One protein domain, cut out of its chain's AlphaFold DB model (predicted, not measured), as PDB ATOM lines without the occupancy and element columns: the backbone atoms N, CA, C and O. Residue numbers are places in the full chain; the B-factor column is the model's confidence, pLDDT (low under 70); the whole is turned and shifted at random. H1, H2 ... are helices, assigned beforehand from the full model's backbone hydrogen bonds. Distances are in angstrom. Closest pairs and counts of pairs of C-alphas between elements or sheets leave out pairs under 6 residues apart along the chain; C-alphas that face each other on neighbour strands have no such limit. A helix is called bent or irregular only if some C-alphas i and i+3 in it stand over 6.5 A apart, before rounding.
ATOM      1  N   ASP A  92       6.002 -12.376  28.400       95.31
ATOM      2  CA  ASP A  92       5.209 -11.514  29.276       95.31
ATOM      3  C   ASP A  92       3.816 -11.247  28.706       95.31
ATOM      4  O   ASP A  92       2.835 -11.334  29.444       95.31
ATOM      5  N   THR A  93       3.704 -11.043  27.393       96.12
ATOM      6  CA  THR A  93       2.414 -10.953  26.688       96.12
ATOM      7  C   THR A  93       1.613 -12.233  26.891       96.12
ATOM      8  O   THR A  93       0.444 -12.208  27.266       96.12
ATOM      9  N   ALA A  94       2.263 -13.385  26.767       95.44
ATOM     10  CA  ALA A  94       1.614 -14.657  26.998       95.44
ATOM     11  C   ALA A  94       1.114 -14.832  28.430       95.44
ATOM     12  O   ALA A  94       0.016 -15.342  28.629       95.44
ATOM     13  N   LYS A  95       1.873 -14.389  29.435       96.31
ATOM     14  CA  LYS A  95       1.390 -14.396  30.823       96.31
ATOM     15  C   LYS A  95       0.180 -13.482  30.988       96.31
ATOM     16  O   LYS A  95      -0.797 -13.898  31.604       96.31
ATOM     17  N   GLN A  96       0.230 -12.275  30.423       96.62
ATOM     18  CA  GLN A  96      -0.843 -11.280  30.524       96.62
ATOM     19  C   GLN A  96      -2.156 -11.769  29.901       96.62
ATOM     20  O   GLN A  96      -3.219 -11.554  30.475       96.62
ATOM     21  N   PHE A  97      -2.080 -12.473  28.770       96.12
ATOM     22  CA  PHE A  97      -3.246 -12.959  28.026       96.12
ATOM     23  C   PHE A  97      -3.550 -14.453  28.252       96.12
ATOM     24  O   PHE A  97      -4.359 -15.040  27.535       96.12
ATOM     25  N   GLY A  98      -2.908 -15.102  29.231       95.50
ATOM     26  CA  GLY A  98      -3.163 -16.511  29.567       95.50
ATOM     27  C   GLY A  98      -2.681 -17.537  28.527       95.50
ATOM     28  O   GLY A  98      -3.176 -18.661  28.506       95.50
ATOM     29  N   ARG A  99      -1.705 -17.187  27.677       95.69
ATOM     30  CA  ARG A  99      -1.119 -18.020  26.605       95.69
ATOM     31  C   ARG A  99       0.173 -18.751  26.977       95.69
ATOM     32  O   ARG A  99       0.737 -19.448  26.136       95.69
ATOM     33  N   SER A 100       0.658 -18.646  28.218       95.50
ATOM     34  CA  SER A 100       1.936 -19.261  28.630       95.50
ATOM     35  C   SER A 100       2.019 -20.759  28.320       95.50
ATOM     36  O   SER A 100       3.050 -21.247  27.862       95.50
ATOM     37  N   ARG A 101       0.921 -21.496  28.537       94.50
ATOM     38  CA  ARG A 101       0.866 -22.935  28.248       94.50
ATOM     39  C   ARG A 101       0.847 -23.219  26.746       94.50
ATOM     40  O   ARG A 101       1.501 -24.163  26.318       94.50
ATOM     41  N   ASN A 102       0.148 -22.396  25.961       97.06
ATOM     42  CA  ASN A 102       0.099 -22.535  24.504       97.06
ATOM     43  C   ASN A 102       1.497 -22.397  23.891       97.06
ATOM     44  O   ASN A 102       1.894 -23.223  23.079       97.06
ATOM     45  N   LEU A 103       2.277 -21.424  24.365       93.88
ATOM     46  CA  LEU A 103       3.676 -21.226  23.979       93.88
ATOM     47  C   LEU A 103       4.573 -22.416  24.304       93.88
ATOM     48  O   LEU A 103       5.327 -22.878  23.451       93.88
ATOM     49  N   GLN A 104       4.486 -22.917  25.538       91.69
ATOM     50  CA  GLN A 104       5.280 -24.066  25.973       91.69
ATOM     51  C   GLN A 104       4.964 -25.311  25.140       91.69
ATOM     52  O   GLN A 104       5.880 -26.008  24.712       91.69
ATOM     53  N   LEU A 105       3.677 -25.574  24.889       94.69
ATOM     54  CA  LEU A 105       3.243 -26.713  24.085       94.69
ATOM     55  C   LEU A 105       3.651 -26.560  22.620       94.69
ATOM     56  O   LEU A 105       4.227 -27.490  22.065       94.69
ATOM     57  N   ALA A 106       3.415 -25.396  22.011       93.50
ATOM     58  CA  ALA A 106       3.808 -25.133  20.631       93.50
ATOM     59  C   ALA A 106       5.325 -25.284  20.440       93.50
ATOM     60  O   ALA A 106       5.757 -25.985  19.531       93.50
ATOM     61  N   GLY A 107       6.132 -24.703  21.335       89.12
ATOM     62  CA  GLY A 107       7.590 -24.827  21.288       89.12
ATOM     63  C   GLY A 107       8.076 -26.267  21.475       89.12
ATOM     64  O   GLY A 107       8.951 -26.717  20.737       89.12
ATOM     65  N   LEU A 108       7.486 -27.014  22.415       89.38
ATOM     66  CA  LEU A 108       7.829 -28.419  22.645       89.38
ATOM     67  C   LEU A 108       7.511 -29.287  21.422       89.38
ATOM     68  O   LEU A 108       8.371 -30.036  20.965       89.38
ATOM     69  N   VAL A 109       6.290 -29.183  20.893       91.50
ATOM     70  CA  VAL A 109       5.839 -30.009  19.766       91.50
ATOM     71  C   VAL A 109       6.592 -29.638  18.488       91.50
ATOM     72  O   VAL A 109       7.051 -30.528  17.776       91.50
ATOM     73  N   ALA A 110       6.809 -28.346  18.227       89.38
ATOM     74  CA  ALA A 110       7.598 -27.902  17.080       89.38
ATOM     75  C   ALA A 110       9.065 -28.355  17.181       89.38
ATOM     76  O   ALA A 110       9.649 -28.782  16.187       89.38
ATOM     77  N   GLY A 111       9.655 -28.344  18.382       85.56
ATOM     78  CA  GLY A 111      10.996 -28.887  18.617       85.56
ATOM     79  C   GLY A 111      11.079 -30.398  18.380       85.56
ATOM     80  O   GLY A 111      11.999 -30.875  17.714       85.56
ATOM     81  N   GLN A 112      10.092 -31.158  18.864       86.62
ATOM     82  CA  GLN A 112      10.000 -32.605  18.635       86.62
ATOM     83  C   GLN A 112       9.785 -32.962  17.160       86.62
ATOM     84  O   GLN A 112      10.278 -33.995  16.711       86.62
ATOM     85  N   ALA A 113       9.096 -32.111  16.397       86.12
ATOM     86  CA  ALA A 113       8.890 -32.313  14.967       86.12
ATOM     87  C   ALA A 113      10.211 -32.316  14.175       86.12
ATOM     88  O   ALA A 113      10.347 -33.058  13.206       86.12
ATOM     89  N   ILE A 114      11.210 -31.537  14.608       82.00
ATOM     90  CA  ILE A 114      12.536 -31.491  13.967       82.00
ATOM     91  C   ILE A 114      13.367 -32.737  14.310       82.00
ATOM     92  O   ILE A 114      14.070 -33.273  13.443       82.00
ATOM     93  N   SER A 115      13.271 -33.192  15.565       70.50
ATOM     94  CA  SER A 115      14.072 -34.282  16.135       70.50
ATOM     95  C   SER A 115      13.185 -35.335  16.813       70.50
ATOM     96  O   SER A 115      13.043 -35.337  18.042       70.50
ATOM     97  N   PRO A 116      12.596 -36.270  16.045       60.06
ATOM     98  CA  PRO A 116      11.814 -37.357  16.614       60.06
ATOM     99  C   PRO A 116      12.731 -38.290  17.421       60.06
ATOM    100  O   PRO A 116      13.609 -38.940  16.859       60.06
ATOM    101  N   GLY A 117      12.538 -38.373  18.741       55.16
ATOM    102  CA  GLY A 117      13.187 -39.390  19.583       55.16
ATOM    103  C   GLY A 117      14.400 -38.953  20.415       55.16
ATOM    104  O   GLY A 117      14.998 -39.804  21.071       55.16
ATOM    105  N   SER A 118      14.749 -37.665  20.481       55.97
ATOM    106  CA  SER A 118      15.761 -37.167  21.430       55.97
ATOM    107  C   SER A 118      15.203 -37.107  22.861       55.97
ATOM    108  O   SER A 118      14.829 -36.049  23.366       55.97
ATOM    109  N   GLY A 119      15.095 -38.273  23.501       53.84
ATOM    110  CA  GLY A 119      14.865 -38.410  24.938       53.84
ATOM    111  C   GLY A 119      16.128 -38.119  25.759       53.84
ATOM    112  O   GLY A 119      17.247 -38.119  25.245       53.84
ATOM    113  N   THR A 120      15.948 -37.884  27.059       49.44
ATOM    114  CA  THR A 120      17.018 -37.734  28.060       49.44
ATOM    115  C   THR A 120      17.956 -38.945  28.052       49.44
ATOM    116  O   THR A 120      17.605 -39.981  28.612       49.44
ATOM    117  N   GLY A 121      19.144 -38.837  27.449       49.59
ATOM    118  CA  GLY A 121      20.172 -39.869  27.623       49.59
ATOM    119  C   GLY A 121      21.364 -39.853  26.671       49.59
ATOM    120  O   GLY A 121      22.429 -40.316  27.067       49.59
ATOM    121  N   ASP A 122      21.239 -39.321  25.455       61.28
ATOM    122  CA  ASP A 122      22.337 -39.400  24.485       61.28
ATOM    123  C   ASP A 122      23.134 -38.090  24.425       61.28
ATOM    124  O   ASP A 122      22.761 -37.133  23.753       61.28
ATOM    125  N   LEU A 123      24.242 -38.041  25.169       47.00
ATOM    126  CA  LEU A 123      25.168 -36.907  25.202       47.00
ATOM    127  C   LEU A 123      25.869 -36.684  23.849       47.00
ATOM    128  O   LEU A 123      26.220 -35.550  23.536       47.00
ATOM    129  N   ALA A 124      26.047 -37.728  23.029       53.34
ATOM    130  CA  ALA A 124      26.614 -37.603  21.686       53.34
ATOM    131  C   ALA A 124      25.576 -37.043  20.702       53.34
ATOM    132  O   ALA A 124      25.905 -36.149  19.923       53.34
ATOM    133  N   ALA A 125      24.311 -37.464  20.811       57.34
ATOM    134  CA  ALA A 125      23.201 -36.806  20.123       57.34
ATOM    135  C   ALA A 125      22.972 -35.381  20.642       57.34
ATOM    136  O   ALA A 125      22.630 -34.514  19.852       57.34
ATOM    137  N   ALA A 126      23.210 -35.099  21.926       51.00
ATOM    138  CA  ALA A 126      23.175 -33.746  22.478       51.00
ATOM    139  C   ALA A 126      24.344 -32.887  21.964       51.00
ATOM    140  O   ALA A 126      24.147 -31.715  21.675       51.00
ATOM    141  N   MET A 127      25.544 -33.456  21.782       51.38
ATOM    142  CA  MET A 127      26.686 -32.758  21.173       51.38
ATOM    143  C   MET A 127      26.523 -32.548  19.662       51.38
ATOM    144  O   MET A 127      26.933 -31.506  19.161       51.38
ATOM    145  N   GLN A 128      25.879 -33.470  18.937       56.06
ATOM    146  CA  GLN A 128      25.415 -33.220  17.565       56.06
ATOM    147  C   GLN A 128      24.237 -32.231  17.539       56.06
ATOM    148  O   GLN A 128      24.154 -31.410  16.627       56.06
ATOM    149  N   SER A 129      23.373 -32.231  18.564       52.31
ATOM    150  CA  SER A 129      22.263 -31.282  18.677       52.31
ATOM    151  C   SER A 129      22.717 -29.867  19.018       52.31
ATOM    152  O   SER A 129      21.982 -28.934  18.694       52.31
ATOM    153  N   LEU A 130      23.937 -29.675  19.543       51.34
ATOM    154  CA  LEU A 130      24.570 -28.353  19.635       51.34
ATOM    155  C   LEU A 130      24.639 -27.672  18.254       51.34
ATOM    156  O   LEU A 130      24.434 -26.464  18.170       51.34
ATOM    157  N   GLY A 131      24.825 -28.444  17.173       58.59
ATOM    158  CA  GLY A 131      24.738 -27.960  15.788       58.59
ATOM    159  C   GLY A 131      23.315 -27.638  15.310       58.59
ATOM    160  O   GLY A 131      23.143 -27.027  14.267       58.59
ATOM    161  N   SER A 132      22.287 -28.013  16.076       66.81
ATOM    162  CA  SER A 132      20.866 -27.746  15.801       66.81
ATOM    163  C   SER A 132      20.206 -26.815  16.825       66.81
ATOM    164  O   SER A 132      19.006 -26.551  16.725       66.81
ATOM    165  N   ILE A 133      20.963 -26.284  17.800       74.31
ATOM    166  CA  ILE A 133      20.445 -25.317  18.781       74.31
ATOM    167  C   ILE A 133      19.871 -24.099  18.064       74.31
ATOM    168  O   ILE A 133      18.810 -23.610  18.456       74.31
ATOM    169  N   GLY A 134      20.525 -23.624  17.004       83.00
ATOM    170  CA  GLY A 134      20.023 -22.501  16.227       83.00
ATOM    171  C   GLY A 134      18.705 -22.830  15.526       83.00
ATOM    172  O   GLY A 134      17.768 -22.038  15.596       83.00
ATOM    173  N   THR A 135      18.575 -24.030  14.952       88.12
ATOM    174  CA  THR A 135      17.321 -24.502  14.342       88.12
ATOM    175  C   THR A 135      16.189 -24.595  15.368       88.12
ATOM    176  O   THR A 135      15.109 -24.059  15.134       88.12
ATOM    177  N   LEU A 136      16.434 -25.221  16.525       87.00
ATOM    178  CA  LEU A 136      15.451 -25.327  17.611       87.00
ATOM    179  C   LEU A 136      15.049 -23.949  18.146       87.00
ATOM    180  O   LEU A 136      13.871 -23.700  18.391       87.00
ATOM    181  N   THR A 137      16.014 -23.036  18.281       86.88
ATOM    182  CA  THR A 137      15.757 -21.652  18.697       86.88
ATOM    183  C   THR A 137      14.883 -20.929  17.677       86.88
ATOM    184  O   THR A 137      13.884 -20.327  18.059       86.88
ATOM    185  N   ALA A 138      15.214 -21.017  16.385       91.88
ATOM    186  CA  ALA A 138      14.453 -20.389  15.309       91.88
ATOM    187  C   ALA A 138      13.011 -20.916  15.246       91.88
ATOM    188  O   ALA A 138      12.068 -20.131  15.178       91.88
ATOM    189  N   VAL A 139      12.827 -22.235  15.335       93.38
ATOM    190  CA  VAL A 139      11.495 -22.855  15.317       93.38
ATOM    191  C   VAL A 139      10.700 -22.542  16.582       93.38
ATOM    192  O   VAL A 139       9.514 -22.242  16.491       93.38
ATOM    193  N   GLY A 140      11.340 -22.520  17.752       91.81
ATOM    194  CA  GLY A 140      10.705 -22.089  18.999       91.81
ATOM    195  C   GLY A 140      10.259 -20.622  18.962       91.81
ATOM    196  O   GLY A 140       9.153 -20.310  19.402       91.81
ATOM    197  N   GLN A 141      11.079 -19.727  18.400       93.19
ATOM    198  CA  GLN A 141      10.730 -18.314  18.203       93.19
ATOM    199  C   GLN A 141       9.558 -18.150  17.229       93.19
ATOM    200  O   GLN A 141       8.602 -17.440  17.536       93.19
ATOM    201  N   ALA A 142       9.579 -18.861  16.103       96.44
ATOM    202  CA  ALA A 142       8.508 -18.799  15.119       96.44
ATOM    203  C   ALA A 142       7.192 -19.400  15.653       96.44
ATOM    204  O   ALA A 142       6.128 -18.809  15.489       96.44
ATOM    205  N   ALA A 143       7.251 -20.516  16.392       96.56
ATOM    206  CA  ALA A 143       6.086 -21.087  17.070       96.56
ATOM    207  C   ALA A 143       5.500 -20.117  18.112       96.56
ATOM    208  O   ALA A 143       4.284 -19.958  18.205       96.56
ATOM    209  N   SER A 144       6.366 -19.422  18.858       95.50
ATOM    210  CA  SER A 144       5.977 -18.375  19.809       95.50
ATOM    211  C   SER A 144       5.237 -17.225  19.125       95.50
ATOM    212  O   SER A 144       4.178 -16.806  19.592       95.50
ATOM    213  N   ALA A 145       5.769 -16.743  18.002       97.12
ATOM    214  CA  ALA A 145       5.148 -15.692  17.208       97.12
ATOM    215  C   ALA A 145       3.802 -16.139  16.618       97.12
ATOM    216  O   ALA A 145       2.830 -15.393  16.690       97.12
ATOM    217  N   ALA A 146       3.710 -17.372  16.107       97.62
ATOM    218  CA  ALA A 146       2.469 -17.932  15.576       97.62
ATOM    219  C   ALA A 146       1.362 -18.007  16.643       97.62
ATOM    220  O   ALA A 146       0.246 -17.557  16.383       97.62
ATOM    221  N   VAL A 147       1.683 -18.494  17.853       98.06
ATOM    222  CA  VAL A 147       0.743 -18.569  18.993       98.06
ATOM    223  C   VAL A 147       0.185 -17.198  19.369       98.06
ATOM    224  O   VAL A 147      -0.975 -17.106  19.759       98.06
ATOM    225  N   LEU A 148       1.006 -16.150  19.286       98.19
ATOM    226  CA  LEU A 148       0.647 -14.794  19.708       98.19
ATOM    227  C   LEU A 148       0.230 -13.884  18.544       98.19
ATOM    228  O   LEU A 148       0.082 -12.682  18.745       98.19
ATOM    229  N   SER A 149       0.059 -14.414  17.331       97.44
ATOM    230  CA  SER A 149      -0.180 -13.586  16.139       97.44
ATOM    231  C   SER A 149      -1.479 -12.769  16.202       97.44
ATOM    232  O   SER A 149      -1.535 -11.679  15.640       97.44
ATOM    233  N   ASP A 150      -2.492 -13.217  16.952       97.44
ATOM    234  CA  ASP A 150      -3.714 -12.444  17.226       97.44
ATOM    235  C   ASP A 150      -3.498 -11.270  18.189       97.44
ATOM    236  O   ASP A 150      -4.326 -10.363  18.256       97.44
ATOM    237  N   LEU A 151      -2.397 -11.284  18.938       97.56
ATOM    238  CA  LEU A 151      -2.058 -10.277  19.939       97.56
ATOM    239  C   LEU A 151      -1.071  -9.231  19.412       97.56
ATOM    240  O   LEU A 151      -0.610  -8.392  20.183       97.56
ATOM    241  N   VAL A 152      -0.743  -9.242  18.117       97.75
ATOM    242  CA  VAL A 152       0.087  -8.192  17.516       97.75
ATOM    243  C   VAL A 152      -0.598  -6.832  17.679       97.75
ATOM    244  O   VAL A 152      -1.770  -6.652  17.351       97.75
ATOM    245  N   GLY A 153       0.145  -5.866  18.220       94.69
ATOM    246  CA  GLY A 153      -0.358  -4.543  18.595       94.69
ATOM    247  C   GLY A 153      -0.884  -4.458  20.032       94.69
ATOM    248  O   GLY A 153      -1.312  -3.382  20.449       94.69
ATOM    249  N   GLN A 154      -0.843  -5.548  20.808       95.06
ATOM    250  CA  GLN A 154      -1.207  -5.544  22.225       95.06
ATOM    251  C   GLN A 154       0.014  -5.278  23.112       95.06
ATOM    252  O   GLN A 154       0.990  -6.031  23.132       95.06
ATOM    253  N   GLY A 155      -0.058  -4.215  23.915       90.38
ATOM    254  CA  GLY A 155       1.003  -3.858  24.855       90.38
ATOM    255  C   GLY A 155       2.339  -3.609  24.150       90.38
ATOM    256  O   GLY A 155       2.421  -2.777  23.254       90.38
ATOM    257  N   LYS A 156       3.391  -4.317  24.579       92.81
ATOM    258  CA  LYS A 156       4.731  -4.242  23.969       92.81
ATOM    259  C   LYS A 156       4.919  -5.212  22.791       92.81
ATOM    260  O   LYS A 156       5.962  -5.165  22.151       92.81
ATOM    261  N   PHE A 157       3.965  -6.109  22.524       95.94
ATOM    262  CA  PHE A 157       4.056  -7.081  21.433       95.94
ATOM    263  C   PHE A 157       3.523  -6.466  20.139       95.94
ATOM    264  O   PHE A 157       2.361  -6.634  19.773       95.94
ATOM    265  N   ASP A 158       4.367  -5.689  19.472       96.62
ATOM    266  CA  ASP A 158       4.043  -5.050  18.198       96.62
ATOM    267  C   ASP A 158       4.502  -5.881  16.984       96.62
ATOM    268  O   ASP A 158       5.043  -6.984  17.113       96.62
ATOM    269  N   GLN A 159       4.260  -5.347  15.782       97.19
ATOM    270  CA  GLN A 159       4.639  -6.000  14.529       97.19
ATOM    271  C   GLN A 159       6.153  -6.233  14.438       97.19
ATOM    272  O   GLN A 159       6.570  -7.263  13.925       97.19
ATOM    273  N   SER A 160       6.975  -5.326  14.974       95.94
ATOM    274  CA  SER A 160       8.432  -5.469  14.924       95.94
ATOM    275  C   SER A 160       8.914  -6.640  15.778       95.94
ATOM    276  O   SER A 160       9.775  -7.403  15.347       95.94
ATOM    277  N   VAL A 161       8.296  -6.851  16.944       95.19
ATOM    278  CA  VAL A 161       8.576  -7.998  17.816       95.19
ATOM    279  C   VAL A 161       8.167  -9.305  17.139       95.19
ATOM    280  O   VAL A 161       8.931 -10.272  17.159       95.19
ATOM    281  N   TYR A 162       6.982  -9.339  16.523       97.19
ATOM    282  CA  TYR A 162       6.523 -10.495  15.750       97.19
ATOM    283  C   TYR A 162       7.476 -10.808  14.588       97.19
ATOM    284  O   TYR A 162       7.947 -11.941  14.465       97.19
ATOM    285  N   ASP A 163       7.805  -9.798  13.782       96.81
ATOM    286  CA  ASP A 163       8.686  -9.930  12.625       96.81
ATOM    287  C   ASP A 163      10.075 -10.403  13.054       96.81
ATOM    288  O   ASP A 163      10.636 -11.298  12.430       96.81
ATOM    289  N   GLU A 164      10.617  -9.878  14.156       94.31
ATOM    290  CA  GLU A 164      11.927 -10.280  14.663       94.31
ATOM    291  C   GLU A 164      11.946 -11.742  15.141       94.31
ATOM    292  O   GLU A 164      12.944 -12.446  14.944       94.31
ATOM    293  N   LEU A 165      10.865 -12.225  15.761       94.44
ATOM    294  CA  LEU A 165      10.726 -13.630  16.155       94.44
ATOM    295  C   LEU A 165      10.565 -14.559  14.946       94.44
ATOM    296  O   LEU A 165      11.129 -15.653  14.941       94.44
ATOM    297  N   MET A 166       9.842 -14.117  13.917       96.31
ATOM    298  CA  MET A 166       9.650 -14.870  12.676       96.31
ATOM    299  C   MET A 166      10.851 -14.798  11.729       96.31
ATOM    300  O   MET A 166      11.002 -15.680  10.886       96.31
ATOM    301  N   GLN A 167      11.719 -13.792  11.863       95.12
ATOM    302  CA  GLN A 167      12.770 -13.480  10.892       95.12
ATOM    303  C   GLN A 167      13.660 -14.680  10.530       95.12
ATOM    304  O   GLN A 167      13.861 -14.910   9.335       95.12
ATOM    305  N   PRO A 168      14.186 -15.480  11.484       92.06
ATOM    306  CA  PRO A 168      15.017 -16.624  11.123       92.06
ATOM    307  C   PRO A 168      14.246 -17.635  10.270       92.06
ATOM    308  O   PRO A 168      14.772 -18.124   9.273       92.06
ATOM    309  N   TRP A 169      12.983 -17.888  10.618       94.69
ATOM    310  CA  TRP A 169      12.106 -18.807   9.902       94.69
ATOM    311  C   TRP A 169      11.783 -18.317   8.489       94.69
ATOM    312  O   TRP A 169      12.078 -19.016   7.521       94.69
ATOM    313  N   THR A 170      11.260 -17.099   8.343       95.50
ATOM    314  CA  THR A 170      10.864 -16.545   7.035       95.50
ATOM    315  C   THR A 170      12.060 -16.333   6.108       95.50
ATOM    316  O   THR A 170      11.936 -16.490   4.898       95.50
ATOM    317  N   SER A 171      13.254 -16.068   6.652       94.56
ATOM    318  CA  SER A 171      14.473 -15.923   5.844       94.56
ATOM    319  C   SER A 171      14.939 -17.210   5.158       94.56
ATOM    320  O   SER A 171      15.685 -17.143   4.181       94.56
ATOM    321  N   VAL A 172      14.521 -18.375   5.662       94.69
ATOM    322  CA  VAL A 172      14.910 -19.684   5.117       94.69
ATOM    323  C   VAL A 172      13.746 -20.365   4.407       94.69
ATOM    324  O   VAL A 172      13.964 -21.005   3.380       94.69
ATOM    325  N   ILE A 173      12.538 -20.239   4.959       91.38
ATOM    326  CA  ILE A 173      11.362 -21.008   4.547       91.38
ATOM    327  C   ILE A 173      10.440 -20.222   3.608       91.38
ATOM    328  O   ILE A 173       9.824 -20.851   2.749       91.38
ATOM    329  N   GLY A 174      10.403 -18.886   3.713       66.25
ATOM    330  CA  GLY A 174       9.489 -18.023   2.953       66.25
ATOM    331  C   GLY A 174       8.084 -18.047   3.521       66.25
ATOM    332  O   GLY A 174       7.218 -18.688   2.888       66.25
TER     333      GLY A 174
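AT A GLANCE: This is residues 92 to 174 of the 174 residues of an uncharacterized protein of Nocardia arthritidis (UniProt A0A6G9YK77). Helix arm H3b runs through the middle, with H2 and H4 packed on opposite sides of it, each crossing it obliquely. At one end H3 bends into a poorly packed arm, H3a, where residues 119 to 125 stick out; short H1 sits near H2 towards the other end. The printed part has 83 residues, with four named helices in the order H1, H2, H3, H4 and no named strand: all helix. It is only just compact, close to loose, with a radius of gyration of the C-alphas of 14.2 A, and elongated, spanning 43 by 28 by 16 A.

HOW THE PARTS SIT: H1, residues 92 to 96, is close to but not clearly touching H2, residues 100 to 114; their closest C-alphas, of Ala 94 and Ser 100, are 4.9 A apart. H3, residues 123 to 147, was assigned as one helix by its hydrogen bonds but is bent, with C-alphas 131 and 134 7.2 A apart. Its arms H3a, residues 123 to 131, and H3b, residues 134 to 147, are only just about perpendicular, at 72 degrees. H2 touches H3b, closest at the C-alphas of Gly 107 and Gly 140, 4.7 A, at a steep tilt of 42 degrees, opposite ways. H4, residues 159 to 173, is irregular, with C-alphas 165 and 168 7.3 A apart. It touches H3b, closest at the C-alphas of Ala 142 and Met 166, 4.8 A, at a steep tilt of 49 degrees, opposite ways. H2 and H4 are apart. Every O i to N i+4 pair is within hydrogen-bond range in H1 and H3b; H2 has 10 of 11, H3a 4 of 5 and H4 8 of 11.

IN THESE COORDINATES: H1 begins at C-alpha 92 (5.209, -11.514, 29.276). H2 is 21.8 A long, H3a 13.0 A and H3b 19.9 A. H4, 19.2 A, ends at C-alpha 173 (11.362, -21.008, 4.547).

THE WHOLE: The C-alphas farthest apart, of Ala 124 and Gly 153, are 42.8 A apart. The printed part has no cut; the H3 to H4 link is long. The pLDDT is under 70 at residues 116 to 132 and 174.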